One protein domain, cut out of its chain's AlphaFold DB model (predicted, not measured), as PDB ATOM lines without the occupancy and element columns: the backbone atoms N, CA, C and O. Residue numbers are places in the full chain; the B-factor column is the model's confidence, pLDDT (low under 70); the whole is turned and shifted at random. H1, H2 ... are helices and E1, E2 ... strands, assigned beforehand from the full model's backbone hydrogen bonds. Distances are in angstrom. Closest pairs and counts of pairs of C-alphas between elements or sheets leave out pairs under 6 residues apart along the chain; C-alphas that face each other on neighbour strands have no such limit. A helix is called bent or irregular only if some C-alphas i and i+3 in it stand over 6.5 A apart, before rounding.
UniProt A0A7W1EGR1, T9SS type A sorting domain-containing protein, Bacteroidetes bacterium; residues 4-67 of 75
ATOM      1  N   CYS A   4      -5.441 -34.847 -15.238       95.00
ATOM      2  CA  CYS A   4      -5.804 -33.912 -14.185       95.00
ATOM      3  C   CYS A   4      -4.848 -34.032 -12.994       95.00
ATOM      4  O   CYS A   4      -4.150 -35.033 -12.814       95.00
ATOM      5  N   ILE A   5      -4.794 -32.960 -12.207       97.00
ATOM      6  CA  ILE A   5      -4.049 -32.908 -10.953       97.00
ATOM      7  C   ILE A   5      -5.037 -33.235  -9.833       97.00
ATOM      8  O   ILE A   5      -6.072 -32.582  -9.709       97.00
ATOM      9  N   GLU A   6      -4.717 -34.245  -9.033       96.81
ATOM     10  CA  GLU A   6      -5.518 -34.696  -7.897       96.81
ATOM     11  C   GLU A   6      -4.736 -34.496  -6.600       96.81
ATOM     12  O   GLU A   6      -3.554 -34.828  -6.516       96.81
ATOM     13  N   GLU A   7      -5.389 -33.949  -5.579       97.50
ATOM     14  CA  GLU A   7      -4.776 -33.774  -4.266       97.50
ATOM     15  C   GLU A   7      -4.766 -35.082  -3.465       97.50
ATOM     16  O   GLU A   7      -5.788 -35.749  -3.300       97.50
ATOM     17  N   LEU A   8      -3.617 -35.418  -2.881       97.69
ATOM     18  CA  LEU A   8      -3.459 -36.522  -1.942       97.69
ATOM     19  C   LEU A   8      -3.774 -36.045  -0.520       97.69
ATOM     20  O   LEU A   8      -2.874 -35.891   0.304       97.69
ATOM     21  N   SER A   9      -5.060 -35.874  -0.210       96.12
ATOM     22  CA  SER A   9      -5.549 -35.329   1.073       96.12
ATOM     23  C   SER A   9      -4.985 -36.018   2.328       96.12
ATOM     24  O   SER A   9      -4.802 -35.384   3.364       96.12
ATOM     25  N   GLN A  10      -4.651 -37.310   2.249       96.06
ATOM     26  CA  GLN A  10      -4.008 -38.045   3.348       96.06
ATOM     27  C   GLN A  10      -2.577 -37.572   3.675       96.06
ATOM     28  O   GLN A  10      -2.123 -37.736   4.818       96.06
ATOM     29  N   LEU A  11      -1.873 -37.019   2.683       97.56
ATOM     30  CA  LEU A  11      -0.496 -36.529   2.766       97.56
ATOM     31  C   LEU A  11      -0.450 -35.007   2.895       97.56
ATOM     32  O   LEU A  11       0.402 -34.513   3.627       97.56
ATOM     33  N   SER A  12      -1.380 -34.293   2.257       97.75
ATOM     34  CA  SER A  12      -1.558 -32.850   2.428       97.75
ATOM     35  C   SER A  12      -1.844 -32.454   3.879       97.75
ATOM     36  O   SER A  12      -2.319 -33.244   4.705       97.75
ATOM     37  N   GLY A  13      -1.590 -31.185   4.182       97.31
ATOM     38  CA  GLY A  13      -1.935 -30.572   5.455       97.31
ATOM     39  C   GLY A  13      -1.775 -29.057   5.419       97.31
ATOM     40  O   GLY A  13      -1.712 -28.440   4.359       97.31
ATOM     41  N   SER A  14      -1.708 -28.450   6.603       96.69
ATOM     42  CA  SER A  14      -1.586 -26.996   6.756       96.69
ATOM     43  C   SER A  14      -0.256 -26.425   6.264       96.69
ATOM     44  O   SER A  14      -0.166 -25.216   6.078       96.69
ATOM     45  N   ALA A  15       0.775 -27.261   6.098       97.38
ATOM     46  CA  ALA A  15       2.112 -26.817   5.721       97.38
ATOM     47  C   ALA A  15       2.362 -26.913   4.205       97.38
ATOM     48  O   ALA A  15       3.037 -26.050   3.648       97.38
ATOM     49  N   ALA A  16       1.806 -27.926   3.530       97.62
ATOM     50  CA  ALA A  16       1.841 -28.043   2.073       97.62
ATOM     51  C   ALA A  16       0.706 -28.927   1.525       97.62
ATOM     52  O   ALA A  16       0.271 -29.890   2.162       97.62
ATOM     53  N   GLY A  17       0.276 -28.624   0.297       97.50
ATOM     54  CA  GLY A  17      -0.575 -29.502  -0.508       97.50
ATOM     55  C   GLY A  17       0.277 -30.468  -1.331       97.50
ATOM     56  O   GLY A  17       1.218 -30.045  -2.003       97.50
ATOM     57  N   ILE A  18      -0.045 -31.759  -1.278       97.81
ATOM     58  CA  ILE A  18       0.633 -32.805  -2.047       97.81
ATOM     59  C   ILE A  18      -0.305 -33.268  -3.157       97.81
ATOM     60  O   ILE A  18      -1.431 -33.678  -2.891       97.81
ATOM     61  N   TYR A  19       0.167 -33.234  -4.401       97.75
ATOM     62  CA  TYR A  19      -0.645 -33.531  -5.579       97.75
ATOM     63  C   TYR A  19      -0.023 -34.641  -6.427       97.75
ATOM     64  O   TYR A  19       1.193 -34.818  -6.453       97.75
ATOM     65  N   THR A  20      -0.865 -35.375  -7.145       97.69
ATOM     66  CA  THR A  20      -0.480 -36.412  -8.107       97.69
ATOM     67  C   THR A  20      -1.192 -36.198  -9.435       97.69
ATOM     68  O   THR A  20      -2.230 -35.546  -9.513       97.69
ATOM     69  N   ILE A  21      -0.648 -36.797 -10.489       97.00
ATOM     70  CA  ILE A  21      -1.284 -36.851 -11.801       97.00
ATOM     71  C   ILE A  21      -2.261 -38.032 -11.843       97.00
ATOM     72  O   ILE A  21      -1.946 -39.121 -11.351       97.00
ATOM     73  N   ARG A  22      -3.428 -37.819 -12.453       96.62
ATOM     74  CA  ARG A  22      -4.333 -38.867 -12.937       96.62
ATOM     75  C   ARG A  22      -4.501 -38.714 -14.444       96.62
ATOM     76  O   ARG A  22      -4.912 -37.654 -14.911       96.62
ATOM     77  N   ILE A  23      -4.178 -39.762 -15.198       96.44
ATOM     78  CA  ILE A  23      -4.396 -39.790 -16.646       96.44
ATOM     79  C   ILE A  23      -5.869 -40.092 -16.919       96.44
ATOM     80  O   ILE A  23      -6.492 -40.914 -16.243       96.44
ATOM     81  N   GLU A  24      -6.446 -39.399 -17.897       94.00
ATOM     82  CA  GLU A  24      -7.833 -39.623 -18.293       94.00
ATOM     83  C   GLU A  24      -8.021 -41.057 -18.821       94.00
ATOM     84  O   GLU A  24      -7.264 -41.517 -19.675       94.00
ATOM     85  N   GLY A  25      -9.035 -41.759 -18.306       92.38
ATOM     86  CA  GLY A  25      -9.314 -43.158 -18.645       92.38
ATOM     87  C   GLY A  25      -8.630 -44.191 -17.744       92.38
ATOM     88  O   GLY A  25      -8.844 -45.383 -17.944       92.38
ATOM     89  N   GLU A  26      -7.853 -43.768 -16.743       94.00
ATOM     90  CA  GLU A  26      -7.220 -44.676 -15.786       94.00
ATOM     91  C   GLU A  26      -7.824 -44.599 -14.379       94.00
ATOM     92  O   GLU A  26      -8.080 -43.526 -13.820       94.00
ATOM     93  N   ASP A  27      -7.970 -45.768 -13.756       92.56
ATOM     94  CA  ASP A  27      -8.585 -45.901 -12.431       92.56
ATOM     95  C   ASP A  27      -7.679 -45.414 -11.292       92.56
ATOM     96  O   ASP A  27      -8.152 -45.051 -10.210       92.56
ATOM     97  N   LYS A  28      -6.360 -45.384 -11.513       94.75
ATOM     98  CA  LYS A  28      -5.357 -45.071 -10.488       94.75
ATOM     99  C   LYS A  28      -4.549 -43.842 -10.868       94.75
ATOM    100  O   LYS A  28      -4.250 -43.619 -12.033       94.75
ATOM    101  N   THR A  29      -4.157 -43.081  -9.856       97.00
ATOM    102  CA  THR A  29      -3.181 -42.003 -10.011       97.00
ATOM    103  C   THR A  29      -1.785 -42.576 -10.235       97.00
ATOM    104  O   THR A  29      -1.490 -43.706  -9.831       97.00
ATOM    105  N   GLU A  30      -0.896 -41.774 -10.816       96.81
ATOM    106  CA  GLU A  30       0.509 -42.152 -11.003       96.81
ATOM    107  C   GLU A  30       1.200 -42.472  -9.672       96.81
ATOM    108  O   GLU A  30       1.964 -43.434  -9.587       96.81
ATOM    109  N   PHE A  31       0.861 -41.754  -8.596       97.31
ATOM    110  CA  PHE A  31       1.346 -42.081  -7.257       97.31
ATOM    111  C   PHE A  31       0.896 -43.476  -6.801       97.31
ATOM    112  O   PHE A  31       1.722 -44.274  -6.363       97.31
ATOM    113  N   SER A  32      -0.388 -43.819  -6.945       96.62
ATOM    114  CA  SER A  32      -0.893 -45.142  -6.554       96.62
ATOM    115  C   SER A  32      -0.222 -46.270  -7.338       96.62
ATOM    116  O   SER A  32       0.182 -47.271  -6.746       96.62
ATOM    117  N   LYS A  33      -0.036 -46.093  -8.651       97.50
ATOM    118  CA  LYS A  33       0.697 -47.056  -9.486       97.50
ATOM    119  C   LYS A  33       2.155 -47.192  -9.052       97.50
ATOM    120  O   LYS A  33       2.660 -48.307  -8.958       97.50
ATOM    121  N   PHE A  34       2.826 -46.075  -8.761       97.06
ATOM    122  CA  PHE A  34       4.205 -46.076  -8.278       97.06
ATOM    123  C   PHE A  34       4.347 -46.910  -7.002       97.06
ATOM    124  O   PHE A  34       5.220 -47.778  -6.939       97.06
ATOM    125  N   ILE A  35       3.455 -46.710  -6.026       97.38
ATOM    126  CA  ILE A  35       3.438 -47.490  -4.784       97.38
ATOM    127  C   ILE A  35       3.196 -48.973  -5.087       97.38
ATOM    128  O   ILE A  35       3.943 -49.819  -4.612       97.38
ATOM    129  N   GLU A  36       2.181 -49.314  -5.880       97.19
ATOM    130  CA  GLU A  36       1.845 -50.714  -6.171       97.19
ATOM    131  C   GLU A  36       2.963 -51.479  -6.875       97.19
ATOM    132  O   GLU A  36       3.211 -52.633  -6.524       97.19
ATOM    133  N   ASN A  37       3.659 -50.830  -7.807       97.44
ATOM    134  CA  ASN A  37       4.737 -51.441  -8.577       97.44
ATOM    135  C   ASN A  37       6.002 -51.699  -7.742       97.44
ATOM    136  O   ASN A  37       6.804 -52.553  -8.111       97.44
ATOM    137  N   HIS A  38       6.189 -50.986  -6.625       97.06
ATOM    138  CA  HIS A  38       7.444 -51.009  -5.863       97.06
ATOM    139  C   HIS A  38       7.291 -51.439  -4.398       97.06
ATOM    140  O   HIS A  38       8.288 -51.792  -3.775       97.06
ATOM    141  N   LYS A  39       6.075 -51.465  -3.833       94.94
ATOM    142  CA  LYS A  39       5.839 -51.740  -2.398       94.94
ATOM    143  C   LYS A  39       6.364 -53.090  -1.905       94.94
ATOM    144  O   LYS A  39       6.666 -53.204  -0.721       94.94
ATOM    145  N   GLU A  40       6.452 -54.096  -2.777       96.12
ATOM    146  CA  GLU A  40       6.942 -55.431  -2.404       96.12
ATOM    147  C   GLU A  40       8.474 -55.501  -2.428       96.12
ATOM    148  O   GLU A  40       9.076 -56.096  -1.539       96.12
ATOM    149  N   GLN A  41       9.113 -54.867  -3.417       98.00
ATOM    150  CA  GLN A  41      10.566 -54.929  -3.607       98.00
ATOM    151  C   GLN A  41      11.326 -53.853  -2.815       98.00
ATOM    152  O   GLN A  41      12.438 -54.107  -2.367       98.00
ATOM    153  N   TYR A  42      10.723 -52.679  -2.618       97.44
ATOM    154  CA  TYR A  42      11.351 -51.480  -2.041       97.44
ATOM    155  C   TYR A  42      10.523 -50.930  -0.876       97.44
ATOM    156  O   TYR A  42      10.183 -49.748  -0.798       97.44
ATOM    157  N   LYS A  43      10.077 -51.829   0.004       96.38
ATOM    158  CA  LYS A  43       9.089 -51.516   1.042       96.38
ATOM    159  C   LYS A  43       9.531 -50.380   1.964       96.38
ATOM    160  O   LYS A  43       8.699 -49.552   2.341       96.38
ATOM    161  N   ASP A  44      10.794 -50.365   2.373       97.62
ATOM    162  CA  ASP A  44      11.282 -49.393   3.349       97.62
ATOM    163  C   ASP A  44      11.569 -48.036   2.699       97.62
ATOM    164  O   ASP A  44      11.252 -47.004   3.287       97.62
ATOM    165  N   GLU A  45      12.013 -48.019   1.444       97.75
ATOM    166  CA  GLU A  45      12.146 -46.810   0.632       97.75
ATOM    167  C   GLU A  45      10.780 -46.172   0.359       97.75
ATOM    168  O   GLU A  45      10.611 -44.964   0.510       97.75
ATOM    169  N   ILE A  46       9.770 -46.982   0.026       98.00
ATOM    170  CA  ILE A  46       8.398 -46.497  -0.147       98.00
ATOM    171  C   ILE A  46       7.863 -45.886   1.153       98.00
ATOM    172  O   ILE A  46       7.248 -44.818   1.117       98.00
ATOM    173  N   LYS A  47       8.110 -46.515   2.308       97.56
ATOM    174  CA  LYS A  47       7.731 -45.926   3.601       97.56
ATOM    175  C   LYS A  47       8.445 -44.603   3.856       97.56
ATOM    176  O   LYS A  47       7.781 -43.682   4.322       97.56
ATOM    177  N   ASP A  48       9.742 -44.502   3.565       97.38
ATOM    178  CA  ASP A  48      10.499 -43.259   3.755       97.38
ATOM    179  C   ASP A  48       9.938 -42.130   2.884       97.38
ATOM    180  O   ASP A  48       9.653 -41.041   3.384       97.38
ATOM    181  N   ILE A  49       9.664 -42.411   1.606       96.38
ATOM    182  CA  ILE A  49       9.047 -41.451   0.680       96.38
ATOM    183  C   ILE A  49       7.692 -40.978   1.221       96.38
ATOM    184  O   ILE A  49       7.450 -39.775   1.329       96.38
ATOM    185  N   VAL A  50       6.809 -41.905   1.602       97.38
ATOM    186  CA  VAL A  50       5.470 -41.568   2.116       97.38
ATOM    187  C   VAL A  50       5.557 -40.788   3.432       97.38
ATOM    188  O   VAL A  50       4.812 -39.824   3.624       97.38
ATOM    189  N   ALA A  51       6.462 -41.174   4.334       97.25
ATOM    190  CA  ALA A  51       6.682 -40.481   5.599       97.25
ATOM    191  C   ALA A  51       7.160 -39.045   5.363       97.25
ATOM    192  O   ALA A  51       6.607 -38.112   5.944       97.25
ATOM    193  N   ARG A  52       8.116 -38.852   4.452       96.94
ATOM    194  CA  ARG A  52       8.643 -37.535   4.090       96.94
ATOM    195  C   ARG A  52       7.576 -36.638   3.474       96.94
ATOM    196  O   ARG A  52       7.409 -35.512   3.930       96.94
ATOM    197  N   LEU A  53       6.790 -37.149   2.522       97.50
ATOM    198  CA  LEU A  53       5.667 -36.408   1.932       97.50
ATOM    199  C   LEU A  53       4.643 -35.981   2.992       97.50
ATOM    200  O   LEU A  53       4.122 -34.869   2.944       97.50
ATOM    201  N   LYS A  54       4.377 -36.844   3.979       97.69
ATOM    202  CA  LYS A  54       3.472 -36.535   5.090       97.69
ATOM    203  C   LYS A  54       4.030 -35.444   6.010       97.69
ATOM    204  O   LYS A  54       3.272 -34.560   6.402       97.69
ATOM    205  N   ILE A  55       5.324 -35.485   6.343       97.75
ATOM    206  CA  ILE A  55       5.988 -34.445   7.149       97.75
ATOM    207  C   ILE A  55       5.961 -33.105   6.402       97.75
ATOM    208  O   ILE A  55       5.588 -32.086   6.983       97.75
ATOM    209  N   MET A  56       6.262 -33.110   5.099       97.94
ATOM    210  CA  MET A  56       6.169 -31.918   4.249       97.94
ATOM    211  C   MET A  56       4.754 -31.335   4.252       97.94
ATOM    212  O   MET A  56       4.588 -30.131   4.426       97.94
ATOM    213  N   GLY A  57       3.725 -32.171   4.097       97.94
ATOM    214  CA  GLY A  57       2.342 -31.701   4.066       97.94
ATOM    215  C   GLY A  57       1.836 -31.169   5.408       97.94
ATOM    216  O   GLY A  57       1.119 -30.168   5.447       97.94
ATOM    217  N   LYS A  58       2.206 -31.812   6.522       97.75
ATOM    218  CA  LYS A  58       1.562 -31.571   7.826       97.75
ATOM    219  C   LYS A  58       2.364 -30.710   8.789       97.75
ATOM    220  O   LYS A  58       1.752 -30.048   9.620       97.75
ATOM    221  N   GLU A  59       3.688 -30.720   8.698       96.56
ATOM    222  CA  GLU A  59       4.553 -30.177   9.751       96.56
ATOM    223  C   GLU A  59       5.536 -29.142   9.207       96.56
ATOM    224  O   GLU A  59       5.543 -27.994   9.647       96.56
ATOM    225  N   GLU A  60       6.367 -29.532   8.241       96.38
ATOM    226  CA  GLU A  60       7.547 -28.746   7.876       96.38
ATOM    227  C   GLU A  60       7.354 -27.841   6.657       96.38
ATOM    228  O   GLU A  60       8.037 -26.817   6.544       96.38
ATOM    229  N   GLY A  61       6.433 -28.195   5.760       95.81
ATOM    230  CA  GLY A  61       6.308 -27.580   4.441       95.81
ATOM    231  C   GLY A  61       7.334 -28.128   3.444       95.81
ATOM    232  O   GLY A  61       8.166 -28.983   3.756       95.81
ATOM    233  N   ALA A  62       7.294 -27.615   2.214       92.75
ATOM    234  CA  ALA A  62       8.225 -27.974   1.143       92.75
ATOM    235  C   ALA A  62       9.565 -27.222   1.280       92.75
ATOM    236  O   ALA A  62       9.878 -26.330   0.494       92.75
ATOM    237  N   ARG A  63      10.342 -27.558   2.313       93.25
ATOM    238  CA  ARG A  63      11.658 -26.955   2.584       93.25
ATOM    239  C   ARG A  63      12.721 -27.421   1.587       93.25
ATOM    240  O   ARG A  63      12.692 -28.562   1.137       93.25
ATOM    241  N   GLU A  64      13.688 -26.548   1.310       90.31
ATOM    242  CA  GLU A  64      14.773 -26.756   0.337       90.31
ATOM    243  C   GLU A  64      15.546 -28.063   0.566       90.31
ATOM    244  O   GLU A  64      15.831 -28.771  -0.388       90.31
ATOM    245  N   HIS A  65      15.781 -28.468   1.822       90.25
ATOM    246  CA  HIS A  65      16.532 -29.691   2.147       90.25
ATOM    247  C   HIS A  65      15.861 -30.999   1.698       90.25
ATOM    248  O   HIS A  65      16.502 -32.051   1.710       90.25
ATOM    249  N   TYR A  66      14.574 -30.967   1.341       89.56
ATOM    250  CA  TYR A  66      13.890 -32.117   0.752       89.56
ATOM    251  C   TYR A  66      14.145 -32.265  -0.748       89.56
ATOM    252  O   TYR A  66      13.862 -33.327  -1.303       89.56
ATOM    253  N   PHE A  67      14.686 -31.232  -1.390       88.62
ATOM    254  CA  PHE A  67      14.957 -31.185  -2.816       88.62
ATOM    255  C   PHE A  67      16.462 -31.184  -3.053       88.62
ATOM    256  O   PHE A  67      17.249 -30.690  -2.247       88.62
TER     257      PHE A  67
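What this domain is: This is residues 4 to 67 of the 75 residues of the protein "T9SS type A sorting domain-containing protein" of Bacteroidetes bacterium (UniProt A0A7W1EGR1). Two helices, H1 and H2, make a loose V joined at its point by residues 39 to 42, and a hairpin of two strands, E1 and E2, lies across the open end, with E2 near the first residues of H1. The long link between the strands, residues 8 to 18, loops toward the far end of H2, and residues 61 to 67 turn out of the plane of the V. The printed part has 64 residues, with the named elements in the order E1, E2, H1, H2; the class is mixed, helices and strands, and the sheet E1 - E2 is antiparallel. It is only just compact, close to loose, with a radius of gyration of the C-alphas of 12.4 A, and it spans 33 by 29 by 19 A.

How they stand to each other: Start at E1, residues 4 to 7, and its neighbour strand E2, residues 19 to 23. They are antiparallel neighbours and form a hairpin, their directions at 145 degrees. Look for N 6 and O 20, 2.8 A apart, and N 22 and O 4, 2.9 A apart, within hydrogen-bond range. Go on to H1, residues 30 to 38: the closest C-alphas of E2 and H1 are those of Ile 21 and Glu 30, 5.7 A apart. Then comes H2, residues 43 to 60. H1 and H2 are close but not clearly touching, with the closest C-alphas, those of Ile 35 and Ile 46, 6.9 A apart. They run opposite ways at a shallow tilt of 33 degrees, only just short of steep. E1 and H1 are apart, and H2 is apart from both strands. In H1 every O i to N i+4 pair is within hydrogen-bond range; in H2 13 of 14 are.

Where its parts are: Find C-alpha 4 at (-5.804, -33.912, -14.185), where E1 begins; it runs 10.0 A to C-alpha 7. E2 covers 13.3 A from Tyr 19 to Ile 23. H1 begins at C-alpha 30, at (0.509, -42.152, -11.003), and runs 12.4 A to His 38. H2, the longest helix with 18 residues, runs 23.8 A from Lys 43 to C-alpha 60 at (7.547, -28.746, 7.876). It is irregular: C-alphas 57 and 60 are 7.1 A apart.

The domain as a whole: The two C-alphas farthest apart are those of Gly 25 and His 65, 35.8 A. Reading from residue 4 to residue 67, you meet no cut. The link from E1 to E2 is long, with 11 residues, the one from E2 to H1 is short, and the one from H1 to H2 is tight. The mean pLDDT of the printed part is 96.2, and no printed residue is under 70.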